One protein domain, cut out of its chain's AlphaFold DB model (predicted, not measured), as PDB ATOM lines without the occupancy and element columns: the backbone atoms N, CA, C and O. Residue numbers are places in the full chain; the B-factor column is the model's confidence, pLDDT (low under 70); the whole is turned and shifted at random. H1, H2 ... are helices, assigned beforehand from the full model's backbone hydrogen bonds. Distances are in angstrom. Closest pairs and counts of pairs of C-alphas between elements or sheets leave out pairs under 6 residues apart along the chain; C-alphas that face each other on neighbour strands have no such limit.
ATOM      1  N   GLU A   2     143.766 152.948 183.067       77.06
ATOM      2  CA  GLU A   2     145.027 152.980 183.812       77.06
ATOM      3  C   GLU A   2     146.107 153.708 182.996       77.06
ATOM      4  O   GLU A   2     146.192 153.500 181.779       77.06
ATOM      5  N   PRO A   3     146.913 154.581 183.623       76.62
ATOM      6  CA  PRO A   3     148.007 155.259 182.944       76.62
ATOM      7  C   PRO A   3     149.085 154.245 182.543       76.62
ATOM      8  O   PRO A   3     149.709 153.598 183.379       76.62
ATOM      9  N   LEU A   4     149.310 154.110 181.235       79.56
ATOM     10  CA  LEU A   4     150.347 153.244 180.677       79.56
ATOM     11  C   LEU A   4     151.706 153.941 180.743       79.56
ATOM     12  O   LEU A   4     151.907 155.003 180.152       79.56
ATOM     13  N   ARG A   5     152.674 153.311 181.411       84.50
ATOM     14  CA  ARG A   5     154.058 153.784 181.427       84.50
ATOM     15  C   ARG A   5     154.724 153.440 180.092       84.50
ATOM     16  O   ARG A   5     154.741 152.286 179.671       84.50
ATOM     17  N   GLY A   6     155.328 154.427 179.427       84.50
ATOM     18  CA  GLY A   6     155.954 154.231 178.107       84.50
ATOM     19  C   GLY A   6     157.046 153.148 178.084       84.50
ATOM     20  O   GLY A   6     157.199 152.441 177.089       84.50
ATOM     21  N   ALA A   7     157.752 152.958 179.203       83.69
ATOM     22  CA  ALA A   7     158.732 151.885 179.364       83.69
ATOM     23  C   ALA A   7     158.101 150.485 179.254       83.69
ATOM     24  O   ALA A   7     158.682 149.593 178.635       83.69
ATOM     25  N   ASP A   8     156.893 150.305 179.789       85.81
ATOM     26  CA  ASP A   8     156.193 149.020 179.777       85.81
ATOM     27  C   ASP A   8     155.642 148.710 178.387       85.81
ATOM     28  O   ASP A   8     155.696 147.564 177.935       85.81
ATOM     29  N   CYS A   9     155.213 149.741 177.651       88.06
ATOM     30  CA  CYS A   9     154.878 149.620 176.236       88.06
ATOM     31  C   CYS A   9     156.082 149.115 175.432       88.06
ATOM     32  O   CYS A   9     155.975 148.103 174.741       88.06
ATOM     33  N   ILE A  10     157.242 149.768 175.559       88.19
ATOM     34  CA  ILE A  10     158.457 149.373 174.832       88.19
ATOM     35  C   ILE A  10     158.857 147.936 175.184       88.19
ATOM     36  O   ILE A  10     159.094 147.141 174.278       88.19
ATOM     37  N   ARG A  11     158.833 147.558 176.468       86.50
ATOM     38  CA  ARG A  11     159.144 146.191 176.919       86.50
ATOM     39  C   ARG A  11     158.185 145.154 176.329       86.50
ATOM     40  O   ARG A  11     158.611 144.098 175.866       86.50
ATOM     41  N   LYS A  12     156.887 145.468 176.285       88.75
ATOM     42  CA  LYS A  12     155.856 144.601 175.702       88.75
ATOM     43  C   LYS A  12     156.088 144.360 174.212       88.75
ATOM     44  O   LYS A  12     155.907 143.237 173.748       88.75
ATOM     45  N   TYR A  13     156.475 145.389 173.459       89.06
ATOM     46  CA  TYR A  13     156.766 145.252 172.030       89.06
ATOM     47  C   TYR A  13     158.141 144.631 171.763       89.06
ATOM     48  O   TYR A  13     158.269 143.859 170.819       89.06
ATOM     49  N   ALA A  14     159.129 144.871 172.625       88.88
ATOM     50  CA  ALA A  14     160.431 144.215 172.575       88.88
ATOM     51  C   ALA A  14     160.326 142.691 172.746       88.88
ATOM     52  O   ALA A  14     161.004 141.947 172.050       88.88
ATOM     53  N   LEU A  15     159.443 142.211 173.626       86.62
ATOM     54  CA  LEU A  15     159.184 140.773 173.774       86.62
ATOM     55  C   LEU A  15     158.457 140.183 172.558       86.62
ATOM     56  O   LEU A  15     158.676 139.032 172.194       86.62
ATOM     57  N   LYS A  16     157.598 140.977 171.910       89.44
ATOM     58  CA  LYS A  16     156.845 140.559 170.719       89.44
ATOM     59  C   LYS A  16     157.646 140.631 169.420       89.44
ATOM     60  O   LYS A  16     157.198 140.065 168.429       89.44
ATOM     61  N   SER A  17     158.788 141.319 169.397       84.69
ATOM     62  CA  SER A  17     159.588 141.508 168.180       84.69
ATOM     63  C   SER A  17     160.399 140.272 167.779       84.69
ATOM     64  O   SER A  17     160.954 140.250 166.686       84.69
ATOM     65  N   GLY A  18     160.484 139.248 168.641       88.31
ATOM     66  CA  GLY A  18     161.267 138.036 168.374       88.31
ATOM     67  C   GLY A  18     162.783 138.271 168.358       88.31
ATOM     68  O   GLY A  18     163.531 137.437 167.851       88.31
ATOM     69  N   ALA A  19     163.250 139.406 168.885       86.00
ATOM     70  CA  ALA A  19     164.671 139.714 168.970       86.00
ATOM     71  C   ALA A  19     165.402 138.726 169.895       86.00
ATOM     72  O   ALA A  19     164.881 138.349 170.943       86.00
ATOM     73  N   LYS A  20     166.647 138.366 169.543       86.81
ATOM     74  CA  LYS A  20     167.493 137.453 170.339       86.81
ATOM     75  C   LYS A  20     167.706 137.945 171.777       86.81
ATOM     76  O   LYS A  20     167.738 137.142 172.702       86.81
ATOM     77  N   HIS A  21     167.802 139.265 171.961       84.12
ATOM     78  CA  HIS A  21     168.020 139.905 173.259       84.12
ATOM     79  C   HIS A  21     167.034 141.070 173.463       84.12
ATOM     80  O   HIS A  21     167.363 142.224 173.174       84.12
ATOM     81  N   PRO A  22     165.810 140.808 173.959       83.88
ATOM     82  CA  PRO A  22     164.789 141.842 174.145       83.88
ATOM     83  C   PRO A  22     165.139 142.840 175.261       83.88
ATOM     84  O   PRO A  22     164.657 143.970 175.237       83.88
ATOM     85  N   SER A  23     166.022 142.473 176.198       82.31
ATOM     86  CA  SER A  23     166.569 143.369 177.232       82.31
ATOM     87  C   SER A  23     167.337 144.563 176.647       82.31
ATOM     88  O   SER A  23     167.374 145.640 177.242       82.31
ATOM     89  N   ASN A  24     167.898 144.419 175.440       82.62
ATOM     90  CA  ASN A  24     168.620 145.496 174.765       82.62
ATOM     91  C   ASN A  24     167.696 146.511 174.075       82.62
ATOM     92  O   ASN A  24     168.140 147.608 173.735       82.62
ATOM     93  N   LEU A  25     166.408 146.208 173.926       84.00
ATOM     94  CA  LEU A  25     165.425 147.113 173.330       84.00
ATOM     95  C   LEU A  25     164.822 148.035 174.397       84.00
ATOM     96  O   LEU A  25     163.639 147.973 174.717       84.00
ATOM     97  N   THR A  26     165.664 148.902 174.958       86.06
ATOM     98  CA  THR A  26     165.265 149.930 175.934       86.06
ATOM     99  C   THR A  26     165.151 151.301 175.263       86.06
ATOM    100  O   THR A  26     165.870 151.588 174.306       86.06
ATOM    101  N   SER A  27     164.293 152.188 175.789       83.19
ATOM    102  CA  SER A  27     164.107 153.565 175.285       83.19
ATOM    103  C   SER A  27     165.426 154.338 175.128       83.19
ATOM    104  O   SER A  27     165.623 155.036 174.138       83.19
ATOM    105  N   THR A  28     166.365 154.164 176.061       82.81
ATOM    106  CA  THR A  28     167.689 154.800 176.024       82.81
ATOM    107  C   THR A  28     168.551 154.282 174.872       82.81
ATOM    108  O   THR A  28     169.099 155.080 174.116       82.81
ATOM    109  N   LYS A  29     168.641 152.956 174.694       83.44
ATOM    110  CA  LYS A  29     169.374 152.318 173.586       83.44
ATOM    111  C   LYS A  29     168.753 152.681 172.233       83.44
ATOM    112  O   LYS A  29     169.486 153.017 171.310       83.44
ATOM    113  N   LEU A  30     167.423 152.723 172.141       83.38
ATOM    114  CA  LEU A  30     166.713 153.193 170.951       83.38
ATOM    115  C   LEU A  30     167.082 154.644 170.612       83.38
ATOM    116  O   LEU A  30     167.407 154.941 169.467       83.38
ATOM    117  N   ARG A  31     167.099 155.539 171.607       81.25
ATOM    118  CA  ARG A  31     167.452 156.949 171.389       81.25
ATOM    119  C   ARG A  31     168.903 157.117 170.917       81.25
ATOM    120  O   ARG A  31     169.148 157.923 170.028       81.25
ATOM    121  N   LYS A  32     169.836 156.307 171.439       82.31
ATOM    122  CA  LYS A  32     171.233 156.257 170.959       82.31
ATOM    123  C   LYS A  32     171.313 155.832 169.490       82.31
ATOM    124  O   LYS A  32     171.980 156.492 168.706       82.31
ATOM    125  N   GLN A  33     170.602 154.768 169.114       81.25
ATOM    126  CA  GLN A  33     170.585 154.278 167.730       81.25
ATOM    127  C   GLN A  33     170.007 155.315 166.764       81.25
ATOM    128  O   GLN A  33     170.582 155.560 165.707       81.25
ATOM    129  N   ILE A  34     168.914 155.980 167.145       81.81
ATOM    130  CA  ILE A  34     168.317 157.027 166.311       81.81
ATOM    131  C   ILE A  34     169.279 158.203 166.138       81.81
ATOM    132  O   ILE A  34     169.398 158.718 165.031       81.81
ATOM    133  N   ALA A  35     170.012 158.596 167.180       76.69
ATOM    134  CA  ALA A  35     171.017 159.646 167.077       76.69
ATOM    135  C   ALA A  35     172.163 159.268 166.118       76.69
ATOM    136  O   ALA A  35     172.522 160.066 165.256       76.69
ATOM    137  N   THR A  36     172.674 158.034 166.191       77.88
ATOM    138  CA  THR A  36     173.694 157.526 165.253       77.88
ATOM    139  C   THR A  36     173.189 157.511 163.812       77.88
ATOM    140  O   THR A  36     173.869 157.992 162.910       77.88
ATOM    141  N   VAL A  37     171.980 157.000 163.579       74.19
ATOM    142  CA  VAL A  37     171.392 156.947 162.233       74.19
ATOM    143  C   VAL A  37     171.127 158.353 161.696       74.19
ATOM    144  O   VAL A  37     171.420 158.628 160.540       74.19
ATOM    145  N   SER A  38     170.656 159.271 162.538       72.88
ATOM    146  CA  SER A  38     170.448 160.676 162.162       72.88
ATOM    147  C   SER A  38     171.754 161.359 161.753       72.88
ATOM    148  O   SER A  38     171.757 162.168 160.828       72.88
ATOM    149  N   GLN A  39     172.864 160.984 162.399       67.62
ATOM    150  CA  GLN A  39     174.197 161.462 162.052       67.62
ATOM    151  C   GLN A  39     174.670 160.946 160.691       67.62
ATOM    152  O   GLN A  39     175.230 161.704 159.906       67.62
ATOM    153  N   ILE A  40     174.435 159.662 160.410       71.75
ATOM    154  CA  ILE A  40     174.792 159.025 159.133       71.75
ATOM    155  C   ILE A  40     173.956 159.602 157.987       71.75
ATOM    156  O   ILE A  40     174.457 159.790 156.882       71.75
ATOM    157  N   LEU A  41     172.683 159.899 158.253       69.12
ATOM    158  CA  LEU A  41     171.745 160.432 157.267       69.12
ATOM    159  C   LEU A  41     171.909 161.938 157.008       69.12
ATOM    160  O   LEU A  41     171.164 162.475 156.192       69.12
ATOM    161  N   CYS A  42     172.869 162.612 157.658       65.50
ATOM    162  CA  CYS A  42     173.182 164.033 157.457       65.50
ATOM    163  C   CYS A  42     171.929 164.936 157.421       65.50
ATOM    164  O   CYS A  42     171.812 165.815 156.564       65.50
ATOM    165  N   LEU A  43     170.977 164.688 158.328       66.94
ATOM    166  CA  LEU A  43     169.724 165.444 158.415       66.94
ATOM    167  C   LEU A  43     169.995 166.927 158.694       66.94
ATOM    168  O   LEU A  43     170.943 167.279 159.400       66.94
ATOM    169  N   LYS A  44     169.148 167.808 158.150       69.12
ATOM    170  CA  LYS A  44     169.280 169.256 158.364       69.12
ATOM    171  C   LYS A  44     168.846 169.627 159.780       69.12
ATOM    172  O   LYS A  44     167.981 168.978 160.363       69.12
ATOM    173  N   ASP A  45     169.365 170.744 160.292       62.91
ATOM    174  CA  ASP A  45     169.121 171.204 161.670       62.91
ATOM    175  C   ASP A  45     167.626 171.254 162.048       62.91
ATOM    176  O   ASP A  45     167.230 170.781 163.109       62.91
ATOM    177  N   HIS A  46     166.768 171.735 161.142       69.38
ATOM    178  CA  HIS A  46     165.320 171.808 161.377       69.38
ATOM    179  C   HIS A  46     164.624 170.435 161.428       69.38
ATOM    180  O   HIS A  46     163.599 170.287 162.086       69.38
ATOM    181  N   GLU A  47     165.159 169.427 160.735       71.38
ATOM    182  CA  GLU A  47     164.629 168.058 160.738       71.38
ATOM    183  C   GLU A  47     165.049 167.327 162.017       71.38
ATOM    184  O   GLU A  47     164.263 166.578 162.602       71.38
ATOM    185  N   LEU A  48     166.265 167.607 162.495       70.94
ATOM    186  CA  LEU A  48     166.767 167.124 163.778       70.94
ATOM    187  C   LEU A  48     165.984 167.709 164.959       70.94
ATOM    188  O   LEU A  48     165.671 166.968 165.887       70.94
ATOM    189  N   ASP A  49     165.600 168.988 164.909       67.31
ATOM    190  CA  ASP A  49     164.778 169.625 165.949       67.31
ATOM    191  C   ASP A  49     163.389 168.979 166.064       67.31
ATOM    192  O   ASP A  49     162.897 168.704 167.163       67.31
ATOM    193  N   VAL A  50     162.770 168.671 164.921       74.88
ATOM    194  CA  VAL A  50     161.486 167.962 164.867       74.88
ATOM    195  C   VAL A  50     161.633 166.550 165.441       74.88
ATOM    196  O   VAL A  50     160.828 166.130 166.276       74.88
ATOM    197  N   LEU A  51     162.689 165.830 165.059       74.69
ATOM    198  CA  LEU A  51     162.975 164.487 165.560       74.69
ATOM    199  C   LEU A  51     163.266 164.472 167.072       74.69
ATOM    200  O   LEU A  51     162.776 163.594 167.785       74.69
ATOM    201  N   ALA A  52     164.008 165.454 167.585       72.50
ATOM    202  CA  ALA A  52     164.293 165.603 169.010       72.50
ATOM    203  C   ALA A  52     163.012 165.851 169.823       72.50
ATOM    204  O   ALA A  52     162.816 165.238 170.878       72.50
ATOM    205  N   GLY A  53     162.097 166.667 169.283       72.00
ATOM    206  CA  GLY A  53     160.758 166.871 169.836       72.00
ATOM    207  C   GLY A  53     159.962 165.567 169.961       72.00
ATOM    208  O   GLY A  53     159.334 165.327 170.992       72.00
ATOM    209  N   PHE A  54     160.055 164.674 168.970       71.75
ATOM    210  CA  PHE A  54     159.407 163.358 169.015       71.75
ATOM    211  C   PHE A  54     160.046 162.376 170.013       71.75
ATOM    212  O   PHE A  54     159.366 161.483 170.516       71.75
ATOM    213  N   LEU A  55     161.334 162.527 170.324       70.75
ATOM    214  CA  LEU A  55     162.082 161.617 171.207       70.75
ATOM    215  C   LEU A  55     162.160 162.086 172.666       70.75
ATOM    216  O   LEU A  55     162.697 161.367 173.523       70.75
ATOM    217  N   GLY A  56     161.600 163.264 172.952       66.81
ATOM    218  CA  GLY A  56     161.403 163.797 174.295       66.81
ATOM    219  C   GLY A  56     162.701 164.141 175.025       66.81
ATOM    220  O   GLY A  56     162.758 163.956 176.239       66.81
ATOM    221  N   HIS A  57     163.759 164.558 174.317       66.44
ATOM    222  CA  HIS A  57     165.041 164.975 174.906       66.44
ATOM    223  C   HIS A  57     165.536 166.323 174.364       66.44
ATOM    224  O   HIS A  57     165.364 166.641 173.192       66.44
ATOM    225  N   ASP A  58     166.150 167.087 175.275       60.78
ATOM    226  CA  ASP A  58     166.675 168.448 175.116       60.78
ATOM    227  C   ASP A  58     167.780 168.534 174.039       60.78
ATOM    228  O   ASP A  58     168.790 167.825 174.078       60.78
ATOM    229  N   ILE A  59     167.569 169.466 173.108       54.09
ATOM    230  CA  ILE A  59     168.401 169.869 171.960       54.09
ATOM    231  C   ILE A  59     169.839 170.280 172.353       54.09
ATOM    232  O   ILE A  59     170.736 170.332 171.509       54.09
ATOM    233  N   ARG A  60     170.119 170.539 173.638       52.72
ATOM    234  CA  ARG A  60     171.419 171.068 174.084       52.72
ATOM    235  C   ARG A  60     172.582 170.075 174.060       52.72
ATOM    236  O   ARG A  60     173.704 170.514 173.838       52.72
ATOM    237  N   VAL A  61     172.352 168.769 174.228       49.72
ATOM    238  CA  VAL A  61     173.445 167.765 174.197       49.72
ATOM    239  C   VAL A  61     173.785 167.339 172.759       49.72
ATOM    240  O   VAL A  61     174.907 166.926 172.474       49.72
ATOM    241  N   HIS A  62     172.863 167.530 171.809       52.88
ATOM    242  CA  HIS A  62     173.091 167.223 170.392       52.88
ATOM    243  C   HIS A  62     174.000 168.229 169.678       52.88
ATOM    244  O   HIS A  62     174.669 167.868 168.712       52.88
ATOM    245  N   ARG A  63     174.066 169.476 170.162       54.41
ATOM    246  CA  ARG A  63     174.855 170.538 169.519       54.41
ATOM    247  C   ARG A  63     176.367 170.333 169.630       54.41
ATOM    248  O   ARG A  63     177.109 170.815 168.778       54.41
ATOM    249  N   GLU A  64     176.806 169.660 170.691       52.72
ATOM    250  CA  GLU A  64     178.222 169.546 171.061       52.72
ATOM    251  C   GLU A  64     178.777 168.130 170.832       52.72
ATOM    252  O   GLU A  64     179.930 168.002 170.435       52.72
ATOM    253  N   TYR A  65     177.954 167.077 170.970       46.25
ATOM    254  CA  TYR A  65     178.399 165.676 170.840       46.25
ATOM    255  C   TYR A  65     178.173 165.028 169.463       46.25
ATOM    256  O   TYR A  65     178.835 164.042 169.151       46.25
ATOM    257  N   TYR A  66     177.261 165.556 168.637       49.84
ATOM    258  CA  TYR A  66     176.931 164.998 167.311       49.84
ATOM    259  C   TYR A  66     177.375 165.888 166.151       49.84
ATOM    260  O   TYR A  66     177.069 165.629 164.993       49.84
ATOM    261  N   ARG A  67     178.167 166.929 166.412       55.81
ATOM    262  CA  ARG A  67     178.897 167.557 165.316       55.81
ATOM    263  C   ARG A  67     179.880 166.533 164.762       55.81
ATOM    264  O   ARG A  67     180.890 166.242 165.393       55.81
ATOM    265  N   LEU A  68     179.622 166.053 163.547       52.09
ATOM    266  CA  LEU A  68     180.725 165.733 162.654       52.09
ATOM    267  C   LEU A  68     181.520 167.039 162.569       52.09
ATOM    268  O   LEU A  68     180.942 168.044 162.139       52.09
TER     269      LEU A  68
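This is residues 2 to 68 of the 169 residues of an uncharacterized protein of Stichopus japonicus (UniProt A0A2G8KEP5). H2, the longest helix, has H3 folded back beside it and H1 standing crosswise near its first residue, a loose set of helices with few contacts. Short H4 follows H3. The 67 printed residues hold four named helices, H1 to H4 in chain order, and no named strand; the class is all helix. The whole is loose, radius of gyration of the C-alphas 14.0 A, and flat, spanning 35 by 30 by 16 A.

H2, residues 27 to 40, is close to but not clearly touching H3, residues 45 to 55, at a shallow tilt of 14 degrees, opposite ways; the closest C-alphas, of Arg 31 and Leu 55, are 7.1 A apart. H1, residues 6 to 16, is close to but not clearly touching H2, about perpendicular at 81 degrees; the closest C-alphas, of Ala 7 and Ser 27, are 7.0 A apart. H4, residues 62 to 65, is apart from H1, H2 and H3. In H1, H2 and H3 every O i to N i+4 pair is within hydrogen-bond range; H4 is too short for one, and its one O i to N i+3 pair is not within range.

H2 measures 20.1 A from first to last C-alpha, H1 15.6 A, H3 15.2 A and H4 5.5 A. C-alpha 6 begins H1 at (155.954, 154.231, 178.107); C-alpha 65 ends H4 at (178.399, 165.676, 170.840).

The C-alphas farthest apart, of Glu 2 and Leu 68, are 43.4 A apart. The printed part has no cut; H2 to H3 is a tight link, the other two are short. Mean pLDDT of the printed part is 74.5, and residues 39, 41 to 46, 49 and 56 to 68 are under 70.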